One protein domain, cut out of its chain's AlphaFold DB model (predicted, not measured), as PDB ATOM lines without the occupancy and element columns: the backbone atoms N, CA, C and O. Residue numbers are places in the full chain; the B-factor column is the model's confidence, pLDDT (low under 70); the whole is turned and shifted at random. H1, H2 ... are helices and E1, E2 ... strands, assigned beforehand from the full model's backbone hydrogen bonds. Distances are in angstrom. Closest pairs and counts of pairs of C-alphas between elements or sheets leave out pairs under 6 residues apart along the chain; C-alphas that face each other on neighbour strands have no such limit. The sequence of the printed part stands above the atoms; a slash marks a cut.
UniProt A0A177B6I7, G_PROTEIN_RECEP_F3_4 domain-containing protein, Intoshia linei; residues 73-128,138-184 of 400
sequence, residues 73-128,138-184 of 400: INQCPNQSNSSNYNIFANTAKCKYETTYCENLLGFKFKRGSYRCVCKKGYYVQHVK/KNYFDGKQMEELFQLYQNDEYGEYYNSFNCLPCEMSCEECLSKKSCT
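AT A GLANCE: This is residues 73 to 128 and 138 to 184 of the 400 residues of the protein "G_PROTEIN_RECEP_F3_4 domain-containing protein" of Intoshia linei (UniProt A0A177B6I7). With little regular structure, this is a small three-stranded sheet whose strand E3 leads straight into one helix, H1, among long loops. Residues 80 to 85 stick out, and residues 155 to 184 fold back from H1 to a short antiparallel pairing of 168 to 169 with 122 to 123. The 103 printed residues run E1, E2, E3, H1, mixed in class, with 25 in named elements; the sheet, E1 E2 E3, is antiparallel. It is only just compact, close to loose: radius of gyration of the C-alphas 15.0 A, spans 44 by 40 by 22 A.

IN THESE COORDINATES: E1, residues 99 to 103, spans 13.2 A from C-alpha 99 at (247.683, 262.086, 102.087). E2 is 114 to 118, 13.1 A; E3, 140 to 142, 6.6 A. H1, 143 to 154, spans 16.3 A to (241.311, 241.409, 99.686).

HOW THE PARTS SIT: Hairpin E1 and E2 has N 100 and O 117 at 2.8 A; E2 and E3 have N 116 and O 141 at 2.9 A, both within hydrogen-bond range. H1 only grazes the sheet with residues 143 to 146; its closest C-alphas to E2, Gly 143 and Arg 115, are 5.0 A apart. In H1 every O i to N i+4 pair is within range.

THE WHOLE: The farthest C-alphas, Asn 155 and Thr 184, are 45.1 A apart. Residues 129 to 137 are not printed, a 13.9 A gap between C-alphas 128 and 138. pLDDT is under 70 at 80 to 84, 127 to 128, 158 to 159, 172 to 175 and 178 to 184.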
ATOM      1  N   ILE A  73     249.844 250.451 118.827       88.81
ATOM      2  CA  ILE A  73     250.670 250.222 117.638       88.81
ATOM      3  C   ILE A  73     250.747 251.492 116.795       88.81
ATOM      4  O   ILE A  73     249.786 252.251 116.723       88.81
ATOM      5  N   ASN A  74     251.878 251.703 116.121       90.44
ATOM      6  CA  ASN A  74     252.038 252.798 115.171       90.44
ATOM      7  C   ASN A  74     252.159 252.248 113.749       90.44
ATOM      8  O   ASN A  74     253.181 251.684 113.379       90.44
ATOM      9  N   GLN A  75     251.120 252.428 112.938       92.75
ATOM     10  CA  GLN A  75     251.097 251.916 111.564       92.75
ATOM     11  C   GLN A  75     251.708 252.882 110.532       92.75
ATOM     12  O   GLN A  75     251.874 252.523 109.360       92.75
ATOM     13  N   CYS A  76     252.033 254.110 110.945       93.19
ATOM     14  CA  CYS A  76     252.554 255.154 110.070       93.19
ATOM     15  C   CYS A  76     254.041 254.950 109.721       93.19
ATOM     16  O   CYS A  76     254.745 254.208 110.408       93.19
ATOM     17  N   PRO A  77     254.545 255.602 108.656       91.06
ATOM     18  CA  PRO A  77     255.954 255.529 108.282       91.06
ATOM     19  C   PRO A  77     256.894 255.978 109.404       91.06
ATOM     20  O   PRO A  77     256.552 256.845 110.213       91.06
ATOM     21  N   ASN A  78     258.103 255.416 109.419       85.75
ATOM     22  CA  ASN A  78     259.146 255.834 110.352       85.75
ATOM     23  C   ASN A  78     259.527 257.296 110.118       85.75
ATOM     24  O   ASN A  78     259.690 257.736 108.978       85.75
ATOM     25  N   GLN A  79     259.698 258.042 111.208       78.38
ATOM     26  CA  GLN A  79     260.221 259.400 111.130       78.38
ATOM     27  C   GLN A  79     261.718 259.336 110.824       78.38
ATOM     28  O   GLN A  79     262.457 258.563 111.429       78.38
ATOM     29  N   SER A  80     262.178 260.181 109.906       66.00
ATOM     30  CA  SER A  80     263.559 260.207 109.407       66.00
ATOM     31  C   SER A  80     264.630 260.464 110.480       66.00
ATOM     32  O   SER A  80     265.800 260.204 110.222       66.00
ATOM     33  N   ASN A  81     264.244 260.913 111.681       65.50
ATOM     34  CA  ASN A  81     265.153 261.261 112.779       65.50
ATOM     35  C   ASN A  81     265.000 260.384 114.039       65.50
ATOM     36  O   ASN A  81     265.600 260.702 115.064       65.50
ATOM     37  N   SER A  82     264.200 259.310 114.015       66.12
ATOM     38  CA  SER A  82     264.025 258.445 115.191       66.12
ATOM     39  C   SER A  82     264.925 257.209 115.129       66.12
ATOM     40  O   SER A  82     264.797 256.399 114.217       66.12
ATOM     41  N   SER A  83     265.765 257.014 116.150       60.25
ATOM     42  CA  SER A  83     266.572 255.799 116.371       60.25
ATOM     43  C   SER A  83     265.749 254.571 116.788       60.25
ATOM     44  O   SER A  83     266.292 253.476 116.914       60.25
ATOM     45  N   ASN A  84     264.445 254.742 117.018       68.44
ATOM     46  CA  ASN A  84     263.551 253.685 117.474       68.44
ATOM     47  C   ASN A  84     262.918 252.983 116.271       68.44
ATOM     48  O   ASN A  84     262.161 253.586 115.511       68.44
ATOM     49  N   TYR A  85     263.219 251.695 116.111       73.44
ATOM     50  CA  TYR A  85     262.649 250.863 115.059       73.44
ATOM     51  C   TYR A  85     261.195 250.502 115.392       73.44
ATOM     52  O   TYR A  85     260.928 249.748 116.326       73.44
ATOM     53  N   ASN A  86     260.244 251.040 114.628       83.19
ATOM     54  CA  ASN A  86     258.840 250.657 114.726       83.19
ATOM     55  C   ASN A  86     258.538 249.511 113.751       83.19
ATOM     56  O   ASN A  86     258.548 249.694 112.533       83.19
ATOM     57  N   ILE A  87     258.229 248.335 114.302       82.12
ATOM     58  CA  ILE A  87     257.968 247.107 113.536       82.12
ATOM     59  C   ILE A  87     256.670 247.175 112.721       82.12
ATOM     60  O   ILE A  87     256.511 246.448 111.748       82.12
ATOM     61  N   PHE A  88     255.735 248.039 113.129       87.00
ATOM     62  CA  PHE A  88     254.439 248.216 112.478       87.00
ATOM     63  C   PHE A  88     254.454 249.344 111.445       87.00
ATOM     64  O   PHE A  88     253.425 249.623 110.824       87.00
ATOM     65  N   ALA A  89     255.601 249.994 111.237       88.38
ATOM     66  CA  ALA A  89     255.716 251.086 110.288       88.38
ATOM     67  C   ALA A  89     255.336 250.655 108.865       88.38
ATOM     68  O   ALA A  89     255.526 249.506 108.469       88.38
ATOM     69  N   ASN A  90     254.818 251.601 108.080       89.38
ATOM     70  CA  ASN A  90     254.388 251.389 106.689       89.38
ATOM     71  C   ASN A  90     253.267 250.349 106.499       89.38
ATOM     72  O   ASN A  90     253.034 249.901 105.378       89.38
ATOM     73  N   THR A  91     252.542 249.978 107.556       91.75
ATOM     74  CA  THR A  91     251.386 249.073 107.433       91.75
ATOM     75  C   THR A  91     250.066 249.811 107.204       91.75
ATOM     76  O   THR A  91     249.101 249.188 106.756       91.75
ATOM     77  N   ALA A  92     250.029 251.127 107.454       93.00
ATOM     78  CA  ALA A  92     248.870 251.980 107.211       93.00
ATOM     79  C   ALA A  92     248.473 252.018 105.727       93.00
ATOM     80  O   ALA A  92     249.316 252.090 104.832       93.00
ATOM     81  N   LYS A  93     247.165 252.047 105.474       93.19
ATOM     82  CA  LYS A  93     246.542 251.981 104.145       93.19
ATOM     83  C   LYS A  93     246.340 253.352 103.488       93.19
ATOM     84  O   LYS A  93     245.531 253.483 102.575       93.19
ATOM     85  N   CYS A  94     247.058 254.381 103.945       92.62
ATOM     86  CA  CYS A  94     246.951 255.736 103.403       92.62
ATOM     87  C   CYS A  94     247.401 255.825 101.937       92.62
ATOM     88  O   CYS A  94     248.369 255.191 101.519       92.62
ATOM     89  N   LYS A  95     246.744 256.696 101.164       92.44
ATOM     90  CA  LYS A  95     247.135 257.039  99.789       92.44
ATOM     91  C   LYS A  95     248.195 258.142  99.817       92.44
ATOM     92  O   LYS A  95     247.867 259.331  99.797       92.44
ATOM     93  N   TYR A  96     249.469 257.765  99.920       91.88
ATOM     94  CA  TYR A  96     250.576 258.710 100.146       91.88
ATOM     95  C   TYR A  96     250.817 259.720  99.017       91.88
ATOM     96  O   TYR A  96     251.582 260.663  99.211       91.88
ATOM     97  N   GLU A  97     250.173 259.580  97.856       91.94
ATOM     98  CA  GLU A  97     250.189 260.600  96.801       91.94
ATOM     99  C   GLU A  97     249.560 261.907  97.303       91.94
ATOM    100  O   GLU A  97     250.204 262.960  97.280       91.94
ATOM    101  N   THR A  98     248.358 261.824  97.882       91.69
ATOM    102  CA  THR A  98     247.563 262.987  98.311       91.69
ATOM    103  C   THR A  98     247.434 263.132  99.831       91.69
ATOM    104  O   THR A  98     246.995 264.178 100.307       91.69
ATOM    105  N   THR A  99     247.807 262.112 100.612       93.56
ATOM    106  CA  THR A  99     247.683 262.086 102.087       93.56
ATOM    107  C   THR A  99     249.016 261.837 102.793       93.56
ATOM    108  O   THR A  99     250.008 261.455 102.172       93.56
ATOM    109  N   TYR A 100     249.043 262.055 104.107       94.00
ATOM    110  CA  TYR A 100     250.085 261.595 105.022       94.00
ATOM    111  C   TYR A 100     249.455 260.935 106.256       94.00
ATOM    112  O   TYR A 100     248.313 261.223 106.613       94.00
ATOM    113  N   CYS A 101     250.187 260.017 106.888       94.44
ATOM    114  CA  CYS A 101     249.694 259.234 108.020       94.44
ATOM    115  C   CYS A 101     249.998 259.934 109.349       94.44
ATOM    116  O   CYS A 101     251.129 260.362 109.576       94.44
ATOM    117  N   GLU A 102     249.005 259.996 110.232       94.44
ATOM    118  CA  GLU A 102     249.152 260.453 111.612       94.44
ATOM    119  C   GLU A 102     248.665 259.368 112.579       94.44
ATOM    120  O   GLU A 102     247.543 258.870 112.455       94.44
ATOM    121  N   ASN A 103     249.520 258.992 113.532       93.38
ATOM    122  CA  ASN A 103     249.237 257.928 114.490       93.38
ATOM    123  C   ASN A 103     248.299 258.408 115.606       93.38
ATOM    124  O   ASN A 103     248.475 259.513 116.122       93.38
ATOM    125  N   LEU A 104     247.352 257.564 116.020       92.44
ATOM    126  CA  LEU A 104     246.440 257.846 117.130       92.44
ATOM    127  C   LEU A 104     246.819 256.995 118.348       92.44
ATOM    128  O   LEU A 104     246.973 255.782 118.243       92.44
ATOM    129  N   LEU A 105     246.948 257.631 119.512       90.44
ATOM    130  CA  LEU A 105     247.272 256.962 120.779       90.44
ATOM    131  C   LEU A 105     245.996 256.626 121.567       90.44
ATOM    132  O   LEU A 105     244.977 257.303 121.425       90.44
ATOM    133  N   GLY A 106     246.056 255.602 122.419       87.88
ATOM    134  CA  GLY A 106     244.963 255.166 123.293       87.88
ATOM    135  C   GLY A 106     243.981 254.166 122.671       87.88
ATOM    136  O   GLY A 106     242.956 253.857 123.282       87.88
ATOM    137  N   PHE A 107     244.274 253.645 121.476       86.81
ATOM    138  CA  PHE A 107     243.423 252.681 120.762       86.81
ATOM    139  C   PHE A 107     243.820 251.217 120.986       86.81
ATOM    140  O   PHE A 107     243.095 250.310 120.558       86.81
ATOM    141  N   LYS A 108     244.894 250.990 121.750       88.62
ATOM    142  CA  LYS A 108     245.452 249.686 122.096       88.62
ATOM    143  C   LYS A 108     245.901 248.910 120.850       88.62
ATOM    144  O   LYS A 108     246.119 249.483 119.781       88.62
ATOM    145  N   PHE A 109     246.031 247.589 120.970       86.88
ATOM    146  CA  PHE A 109     246.531 246.723 119.903       86.88
ATOM    147  C   PHE A 109     245.454 246.435 118.860       86.88
ATOM    148  O   PHE A 109     244.879 245.346 118.786       86.88
ATOM    149  N   LYS A 110     245.118 247.456 118.074       86.94
ATOM    150  CA  LYS A 110     244.107 247.382 117.021       86.94
ATOM    151  C   LYS A 110     244.618 248.041 115.752       86.94
ATOM    152  O   LYS A 110     245.191 249.131 115.793       86.94
ATOM    153  N   ARG A 111     244.365 247.384 114.617       89.50
ATOM    154  CA  ARG A 111     244.571 247.971 113.287       89.50
ATOM    155  C   ARG A 111     243.584 249.119 113.073       89.50
ATOM    156  O   ARG A 111     242.465 249.079 113.579       89.50
ATOM    157  N   GLY A 112     244.008 250.127 112.319       91.25
ATOM    158  CA  GLY A 112     243.216 251.318 112.022       91.25
ATOM    159  C   GLY A 112     243.401 252.456 113.027       91.25
ATOM    160  O   GLY A 112     242.678 253.446 112.947       91.25
ATOM    161  N   SER A 113     244.373 252.347 113.940       93.06
ATOM    162  CA  SER A 113     244.709 253.361 114.957       93.06
ATOM    163  C   SER A 113     245.519 254.528 114.372       93.06
ATOM    164  O   SER A 113     246.514 254.977 114.929       93.06
ATOM    165  N   TYR A 114     245.117 255.014 113.204       94.06
ATOM    166  CA  TYR A 114     245.736 256.131 112.500       94.06
ATOM    167  C   TYR A 114     244.668 256.908 111.737       94.06
ATOM    168  O   TYR A 114     243.555 256.429 111.517       94.06
ATOM    169  N   ARG A 115     245.019 258.110 111.293       94.50
ATOM    170  CA  ARG A 115     244.234 258.865 110.316       94.50
ATOM    171  C   ARG A 115     245.101 259.272 109.136       94.50
ATOM    172  O   ARG A 115     246.270 259.619 109.305       94.50
ATOM    173  N   CYS A 116     244.524 259.240 107.942       93.81
ATOM    174  CA  CYS A 116     245.185 259.695 106.724       93.81
ATOM    175  C   CYS A 116     244.755 261.131 106.444       93.81
ATOM    176  O   CYS A 116     243.645 261.371 105.973       93.81
ATOM    177  N   VAL A 117     245.616 262.088 106.766       92.69
ATOM    178  CA  VAL A 117     245.338 263.519 106.623       92.69
ATOM    179  C   VAL A 117     245.708 263.974 105.216       92.69
ATOM    180  O   VAL A 117     246.762 263.602 104.698       92.69
ATOM    181  N   CYS A 118     244.865 264.783 104.573       91.75
ATOM    182  CA  CYS A 118     245.199 265.344 103.264       91.75
ATOM    183  C   CYS A 118     246.416 266.276 103.360       91.75
ATOM    184  O   CYS A 118     246.550 267.070 104.295       91.75
ATOM    185  N   LYS A 119     247.305 266.205 102.365       90.31
ATOM    186  CA  LYS A 119     248.421 267.149 102.229       90.31
ATOM    187  C   LYS A 119     247.897 268.572 101.987       90.31
ATOM    188  O   LYS A 119     246.768 268.770 101.541       90.31
ATOM    189  N   LYS A 120     248.740 269.579 102.242       87.06
ATOM    190  CA  LYS A 120     248.435 270.976 101.884       87.06
ATOM    191  C   LYS A 120     248.112 271.077 100.391       87.06
ATOM    192  O   LYS A 120     248.755 270.415  99.580       87.06
ATOM    193  N   GLY A 121     247.116 271.889 100.045       83.00
ATOM    194  CA  GLY A 121     246.584 271.956  98.683       83.00
ATOM    195  C   GLY A 121     245.648 270.804  98.294       83.00
ATOM    196  O   GLY A 121     245.277 270.738  97.128       83.00
ATOM    197  N   TYR A 122     245.237 269.935  99.226       87.75
ATOM    198  CA  TYR A 122     244.242 268.885  98.987       87.75
ATOM    199  C   TYR A 122     243.130 268.877 100.053       87.75
ATOM    200  O   TYR A 122     243.361 269.251 101.206       87.75
ATOM    201  N   TYR A 123     241.930 268.417  99.675       86.50
ATOM    202  CA  TYR A 123     240.772 268.294 100.565       86.50
ATOM    203  C   TYR A 123     239.989 266.984 100.386       86.50
ATOM    204  O   TYR A 123     239.989 266.386  99.307       86.50
ATOM    205  N   VAL A 124     239.278 266.559 101.435       87.00
ATOM    206  CA  VAL A 124     238.336 265.426 101.380       87.00
ATOM    207  C   VAL A 124     237.001 265.859 100.765       87.00
ATOM    208  O   VAL A 124     236.353 266.783 101.259       87.00
ATOM    209  N   GLN A 125     236.552 265.170  99.712       80.56
ATOM    210  CA  GLN A 125     235.185 265.311  99.212       80.56
ATOM    211  C   GLN A 125     234.260 264.360  99.969       80.56
ATOM    212  O   GLN A 125     234.266 263.158  99.727       80.56
ATOM    213  N   HIS A 126     233.437 264.917 100.855       70.56
ATOM    214  CA  HIS A 126     232.347 264.174 101.482       70.56
ATOM    215  C   HIS A 126     231.238 263.955 100.445       70.56
ATOM    216  O   HIS A 126     230.761 264.917  99.830       70.56
ATOM    217  N   VAL A 127     230.881 262.692 100.199       59.38
ATOM    218  CA  VAL A 127     229.687 262.340  99.417       59.38
ATOM    219  C   VAL A 127     228.482 262.870 100.189       59.38
ATOM    220  O   VAL A 127     228.455 262.819 101.415       59.38
ATOM    221  N   LYS A 128     227.533 263.483  99.479       50.69
ATOM    222  CA  LYS A 128     226.369 264.177 100.045       50.69
ATOM    223  C   LYS A 128     225.307 263.206 100.583       50.69
ATOM    224  O   LYS A 128     224.125 263.423 100.342       50.69
ATOM    225  N   LYS A 138     235.947 267.251 108.348       77.31
ATOM    226  CA  LYS A 138     237.140 266.420 108.540       77.31
ATOM    227  C   LYS A 138     237.969 266.455 107.257       77.31
ATOM    228  O   LYS A 138     237.457 266.100 106.199       77.31
ATOM    229  N   ASN A 139     239.234 266.874 107.351       85.38
ATOM    230  CA  ASN A 139     240.200 266.813 106.244       85.38
ATOM    231  C   ASN A 139     241.125 265.586 106.352       85.38
ATOM    232  O   ASN A 139     242.336 265.667 106.139       85.38
ATOM    233  N   TYR A 140     240.558 264.469 106.798       89.88
ATOM    234  CA  TYR A 140     241.258 263.211 106.996       89.88
ATOM    235  C   TYR A 140     240.300 262.039 106.800       89.88
ATOM    236  O   TYR A 140     239.088 262.191 106.964       89.88
ATOM    237  N   PHE A 141     240.866 260.879 106.496       91.12
ATOM    238  CA  PHE A 141     240.169 259.601 106.467       91.12
ATOM    239  C   PHE A 141     240.502 258.793 107.723       91.12
ATOM    240  O   PHE A 141     241.660 258.758 108.151       91.12
ATOM    241  N   ASP A 142     239.487 258.166 108.316       91.62
ATOM    242  CA  ASP A 142     239.635 257.337 109.512       91.62
ATOM    243  C   ASP A 142     240.274 255.987 109.142       91.62
ATOM    244  O   ASP A 142     239.743 255.241 108.317       91.62
ATOM    245  N   GLY A 143     241.404 255.643 109.769       91.81
ATOM    246  CA  GLY A 143     242.159 254.427 109.455       91.81
ATOM    247  C   GLY A 143     241.354 253.148 109.676       91.81
ATOM    248  O   GLY A 143     241.483 252.210 108.899       91.81
ATOM    249  N   LYS A 144     240.456 253.124 110.670       91.69
ATOM    250  CA  LYS A 144     239.538 251.999 110.911       91.69
ATOM    251  C   LYS A 144     238.701 251.658 109.671       91.69
ATOM    252  O   LYS A 144     238.677 250.503 109.264       91.69
ATOM    253  N   GLN A 145     238.074 252.660 109.052       89.56
ATOM    254  CA  GLN A 145     237.250 252.464 107.852       89.56
ATOM    255  C   GLN A 145     238.096 251.988 106.667       89.56
ATOM    256  O   GLN A 145     237.667 251.150 105.878       89.56
ATOM    257  N   MET A 146     239.321 252.510 106.552       89.69
ATOM    258  CA  MET A 146     240.239 252.111 105.488       89.69
ATOM    259  C   MET A 146     240.689 250.656 105.619       89.69
ATOM    260  O   MET A 146     240.774 249.969 104.606       89.69
ATOM    261  N   GLU A 147     240.974 250.181 106.834       91.69
ATOM    262  CA  GLU A 147     241.331 248.777 107.074       91.69
ATOM    263  C   GLU A 147     240.149 247.839 106.789       91.69
ATOM    264  O   GLU A 147     240.342 246.818 106.133       91.69
ATOM    265  N   GLU A 148     238.933 248.199 107.219       89.19
ATOM    266  CA  GLU A 148     237.711 247.417 106.966       89.19
ATOM    267  C   GLU A 148     237.453 247.248 105.459       89.19
ATOM    268  O   GLU A 148     237.295 246.128 104.974       89.19
ATOM    269  N   LEU A 149     237.497 248.339 104.687       87.00
ATOM    270  CA  LEU A 149     237.291 248.284 103.234       87.00
ATOM    271  C   LEU A 149     238.441 247.608 102.487       87.00
ATOM    272  O   LEU A 149     238.213 246.949 101.475       87.00
ATOM    273  N   PHE A 150     239.676 247.749 102.968       88.00
ATOM    274  CA  PHE A 150     240.814 247.039 102.388       88.00
ATOM    275  C   PHE A 150     240.694 245.523 102.588       88.00
ATOM    276  O   PHE A 150     241.060 244.757 101.701       88.00
ATOM    277  N   GLN A 151     240.158 245.086 103.728       88.00
ATOM    278  CA  GLN A 151     239.938 243.672 104.013       88.00
ATOM    279  C   GLN A 151     238.852 243.071 103.109       88.00
ATOM    280  O   GLN A 151     239.046 241.986 102.569       88.00
ATOM    281  N   LEU A 152     237.760 243.806 102.866       86.56
ATOM    282  CA  LEU A 152     236.726 243.414 101.897       86.56
ATOM    283  C   LEU A 152     237.275 243.334 100.465       86.56
ATOM    284  O   LEU A 152     236.955 242.406  99.727       86.56
ATOM    285  N   TYR A 153     238.149 244.273 100.090       84.25
ATOM    286  CA  TYR A 153     238.843 244.243  98.803       84.25
ATOM    287  C   TYR A 153     239.752 243.013  98.654       84.25
ATOM    288  O   TYR A 153     239.787 242.410  97.589       84.25
ATOM    289  N   GLN A 154     240.466 242.611  99.712       84.25
ATOM    290  CA  GLN A 154     241.311 241.409  99.686       84.25
ATOM    291  C   GLN A 154     240.519 240.103  99.561       84.25
ATOM    292  O   GLN A 154     241.060 239.125  99.053       84.25
ATOM    293  N   ASN A 155     239.271 240.084 100.024       84.31
ATOM    294  CA  ASN A 155     238.395 238.916  99.949       84.31
ATOM    295  C   ASN A 155     237.630 238.822  98.610       84.31
ATOM    296  O   ASN A 155     236.702 238.028  98.512       84.31
ATOM    297  N   ASP A 156     237.988 239.634  97.604       76.12
ATOM    298  CA  ASP A 156     237.310 239.753  96.299       76.12
ATOM    299  C   ASP A 156     235.813 240.133  96.379       76.12
ATOM    300  O   ASP A 156     235.076 240.031  95.398       76.12
ATOM    301  N   GLU A 157     235.346 240.636  97.525       70.69
ATOM    302  CA  GLU A 157     233.935 240.986  97.738       70.69
ATOM    303  C   GLU A 157     233.596 242.410  97.260       70.69
ATOM    304  O   GLU A 157     232.420 242.730  97.075       70.69
ATOM    305  N   TYR A 158     234.593 243.283  97.041       65.56
ATOM    306  CA  TYR A 158     234.328 244.683  96.683       65.56
ATOM    307  C   TYR A 158     235.510 245.418  96.016       65.56
ATOM    308  O   TYR A 158     236.568 245.594  96.615       65.56
ATOM    309  N   GLY A 159     235.327 245.932  94.791       64.25
ATOM    310  CA  GLY A 159     236.373 246.591  93.979       64.25
ATOM    311  C   GLY A 159     236.559 248.109  94.177       64.25
ATOM    312  O   GLY A 159     237.354 248.728  93.472       64.25
ATOM    313  N   GLU A 160     235.840 248.747  95.104       70.50
ATOM    314  CA  GLU A 160     235.747 250.222  95.181       70.50
ATOM    315  C   GLU A 160     236.823 250.900  96.060       70.50
ATOM    316  O   GLU A 160     236.938 252.128  96.100       70.50
ATOM    317  N   TYR A 161     237.676 250.121  96.737       79.50
ATOM    318  CA  TYR A 161     238.746 250.647  97.597       79.50
ATOM    319  C   TYR A 161     239.802 251.461  96.822       79.50
ATOM    320  O   TYR A 161     240.362 252.425  97.350       79.50
ATOM    321  N   TYR A 162     240.091 251.104  95.564       75.44
ATOM    322  CA  TYR A 162     241.165 251.745  94.792       75.44
ATOM    323  C   TYR A 162     240.870 253.217  94.462       75.44
ATOM    324  O   TYR A 162     241.759 254.062  94.590       75.44
ATOM    325  N   ASN A 163     239.620 253.516  94.097       75.56
ATOM    326  CA  ASN A 163     239.175 254.859  93.710       75.56
ATOM    327  C   ASN A 163     238.773 255.729  94.913       75.56
ATOM    328  O   ASN A 163     238.685 256.952  94.787       75.56
ATOM    329  N   SER A 164     238.572 255.110  96.075       81.25
ATOM    330  CA  SER A 164     238.210 255.775  97.324       81.25
ATOM    331  C   SER A 164     239.439 256.318  98.071       81.25
ATOM    332  O   SER A 164     240.579 255.945  97.791       81.25
ATOM    333  N   PHE A 165     239.214 257.204  99.050       86.12
ATOM    334  CA  PHE A 165     240.250 257.740  99.957       86.12
ATOM    335  C   PHE A 165     241.352 258.598  99.313       86.12
ATOM    336  O   PHE A 165     242.386 258.864  99.931       86.12
ATOM    337  N   ASN A 166     241.126 259.072  98.089       88.06
ATOM    338  CA  ASN A 166     241.971 260.078  97.457       88.06
ATOM    339  C   ASN A 166     241.476 261.478  97.832       88.06
ATOM    340  O   ASN A 166     240.279 261.763  97.782       88.06
ATOM    341  N   CYS A 167     242.400 262.367  98.193       89.75
ATOM    342  CA  CYS A 167     242.053 263.772  98.377       89.75
ATOM    343  C   CYS A 167     242.049 264.479  97.024       89.75
ATOM    344  O   CYS A 167     242.875 264.194  96.156       89.75
ATOM    345  N   LEU A 168     241.155 265.448  96.859       88.38
ATOM    346  CA  LEU A 168     241.086 266.254  95.647       88.38
ATOM    347  C   LEU A 168     241.947 267.506  95.778       88.38
ATOM    348  O   LEU A 168     242.022 268.072  96.870       88.38
ATOM    349  N   PRO A 169     242.584 267.964  94.689       86.38
ATOM    350  CA  PRO A 169     243.363 269.188  94.717       86.38
ATOM    351  C   PRO A 169     242.459 270.399  94.976       86.38
ATOM    352  O   PRO A 169     241.339 270.497  94.464       86.38
ATOM    353  N   CYS A 170     242.961 271.339  95.768       82.62
ATOM    354  CA  CYS A 170     242.352 272.642  95.957       82.62
ATOM    355  C   CYS A 170     242.358 273.442  94.648       82.62
ATOM    356  O   CYS A 170     243.183 273.232  93.755       82.62
ATOM    357  N   GLU A 171     241.448 274.409  94.556       73.44
ATOM    358  CA  GLU A 171     241.439 275.357  93.449       73.44
ATOM    359  C   GLU A 171     242.719 276.212  93.454       73.44
ATOM    360  O   GLU A 171     243.335 276.458  94.498       73.44
ATOM    361  N   MET A 172     243.129 276.644  92.261       64.12
ATOM    362  CA  MET A 172     244.394 277.331  92.030       64.12
ATOM    363  C   MET A 172     244.557 278.516  92.994       64.12
ATOM    364  O   MET A 172     243.733 279.433  93.014       64.12
ATOM    365  N   SER A 173     245.668 278.531  93.740       62.72
ATOM    366  CA  SER A 173     246.045 279.564  94.724       62.72
ATOM    367  C   SER A 173     245.430 279.468  96.138       62.72
ATOM    368  O   SER A 173     245.452 280.449  96.882       62.72
ATOM    369  N   CYS A 174     244.933 278.294  96.540       68.81
ATOM    370  CA  CYS A 174     244.613 277.977  97.938       68.81
ATOM    371  C   CYS A 174     245.717 277.114  98.583       68.81
ATOM    372  O   CYS A 174     246.022 276.036  98.078       68.81
ATOM    373  N   GLU A 175     246.264 277.530  99.730       69.88
ATOM    374  CA  GLU A 175     247.186 276.691 100.528       69.88
ATOM    375  C   GLU A 175     246.435 275.634 101.360       69.88
ATOM    376  O   GLU A 175     246.894 274.499 101.509       69.88
ATOM    377  N   GLU A 176     245.254 275.992 101.874       71.50
ATOM    378  CA  GLU A 176     244.383 275.132 102.677       71.50
ATOM    379  C   GLU A 176     242.929 275.327 102.234       71.50
ATOM    380  O   GLU A 176     242.421 276.450 102.222       71.50
ATOM    381  N   CYS A 177     242.245 274.238 101.883       73.12
ATOM    382  CA  CYS A 177     240.825 274.256 101.557       73.12
ATOM    383  C   CYS A 177     240.105 273.093 102.258       73.12
ATOM    384  O   CYS A 177     240.660 272.014 102.426       73.12
ATOM    385  N   LEU A 178     238.869 273.333 102.706       68.44
ATOM    386  CA  LEU A 178     238.028 272.322 103.375       68.44
ATOM    387  C   LEU A 178     236.952 271.738 102.449       68.44
ATOM    388  O   LEU A 178     236.239 270.817 102.819       68.44
ATOM    389  N   SER A 179     236.770 272.329 101.272       67.88
ATOM    390  CA  SER A 179     235.776 271.929 100.276       67.88
ATOM    391  C   SER A 179     236.155 272.538  98.928       67.88
ATOM    392  O   SER A 179     237.018 273.416  98.871       67.88
ATOM    393  N   LYS A 180     235.416 272.191  97.869       67.81
ATOM    394  CA  LYS A 180     235.503 272.812  96.533       67.81
ATOM    395  C   LYS A 180     235.129 274.313  96.498       67.81
ATOM    396  O   LYS A 180     234.849 274.862  95.437       67.81
ATOM    397  N   LYS A 181     235.022 274.992  97.645       62.06
ATOM    398  CA  LYS A 181     234.711 276.426  97.709       62.06
ATOM    399  C   LYS A 181     235.949 277.231  97.312       62.06
ATOM    400  O   LYS A 181     237.021 277.030  97.872       62.06
ATOM    401  N   SER A 182     235.764 278.181  96.398       59.12
ATOM    402  CA  SER A 182     236.829 279.090  95.971       59.12
ATOM    403  C   SER A 182     237.343 279.933  97.144       59.12
ATOM    404  O   SER A 182     236.549 280.590  97.821       59.12
ATOM    405  N   CYS A 183     238.662 279.944  97.379       65.06
ATOM    406  CA  CYS A 183     239.306 280.807  98.388       65.06
ATOM    407  C   CYS A 183     239.513 282.249  97.892       65.06
ATOM    408  O   CYS A 183     240.072 283.095  98.600       65.06
ATOM    409  N   THR A 184     239.095 282.536  96.659       64.38
ATOM    410  CA  THR A 184     239.131 283.883  96.100       64.38
ATOM    411  C   THR A 184     237.992 284.723  96.679       64.38
ATOM    412  O   THR A 184     236.896 284.227  96.955       64.38
TER     413      THR A 184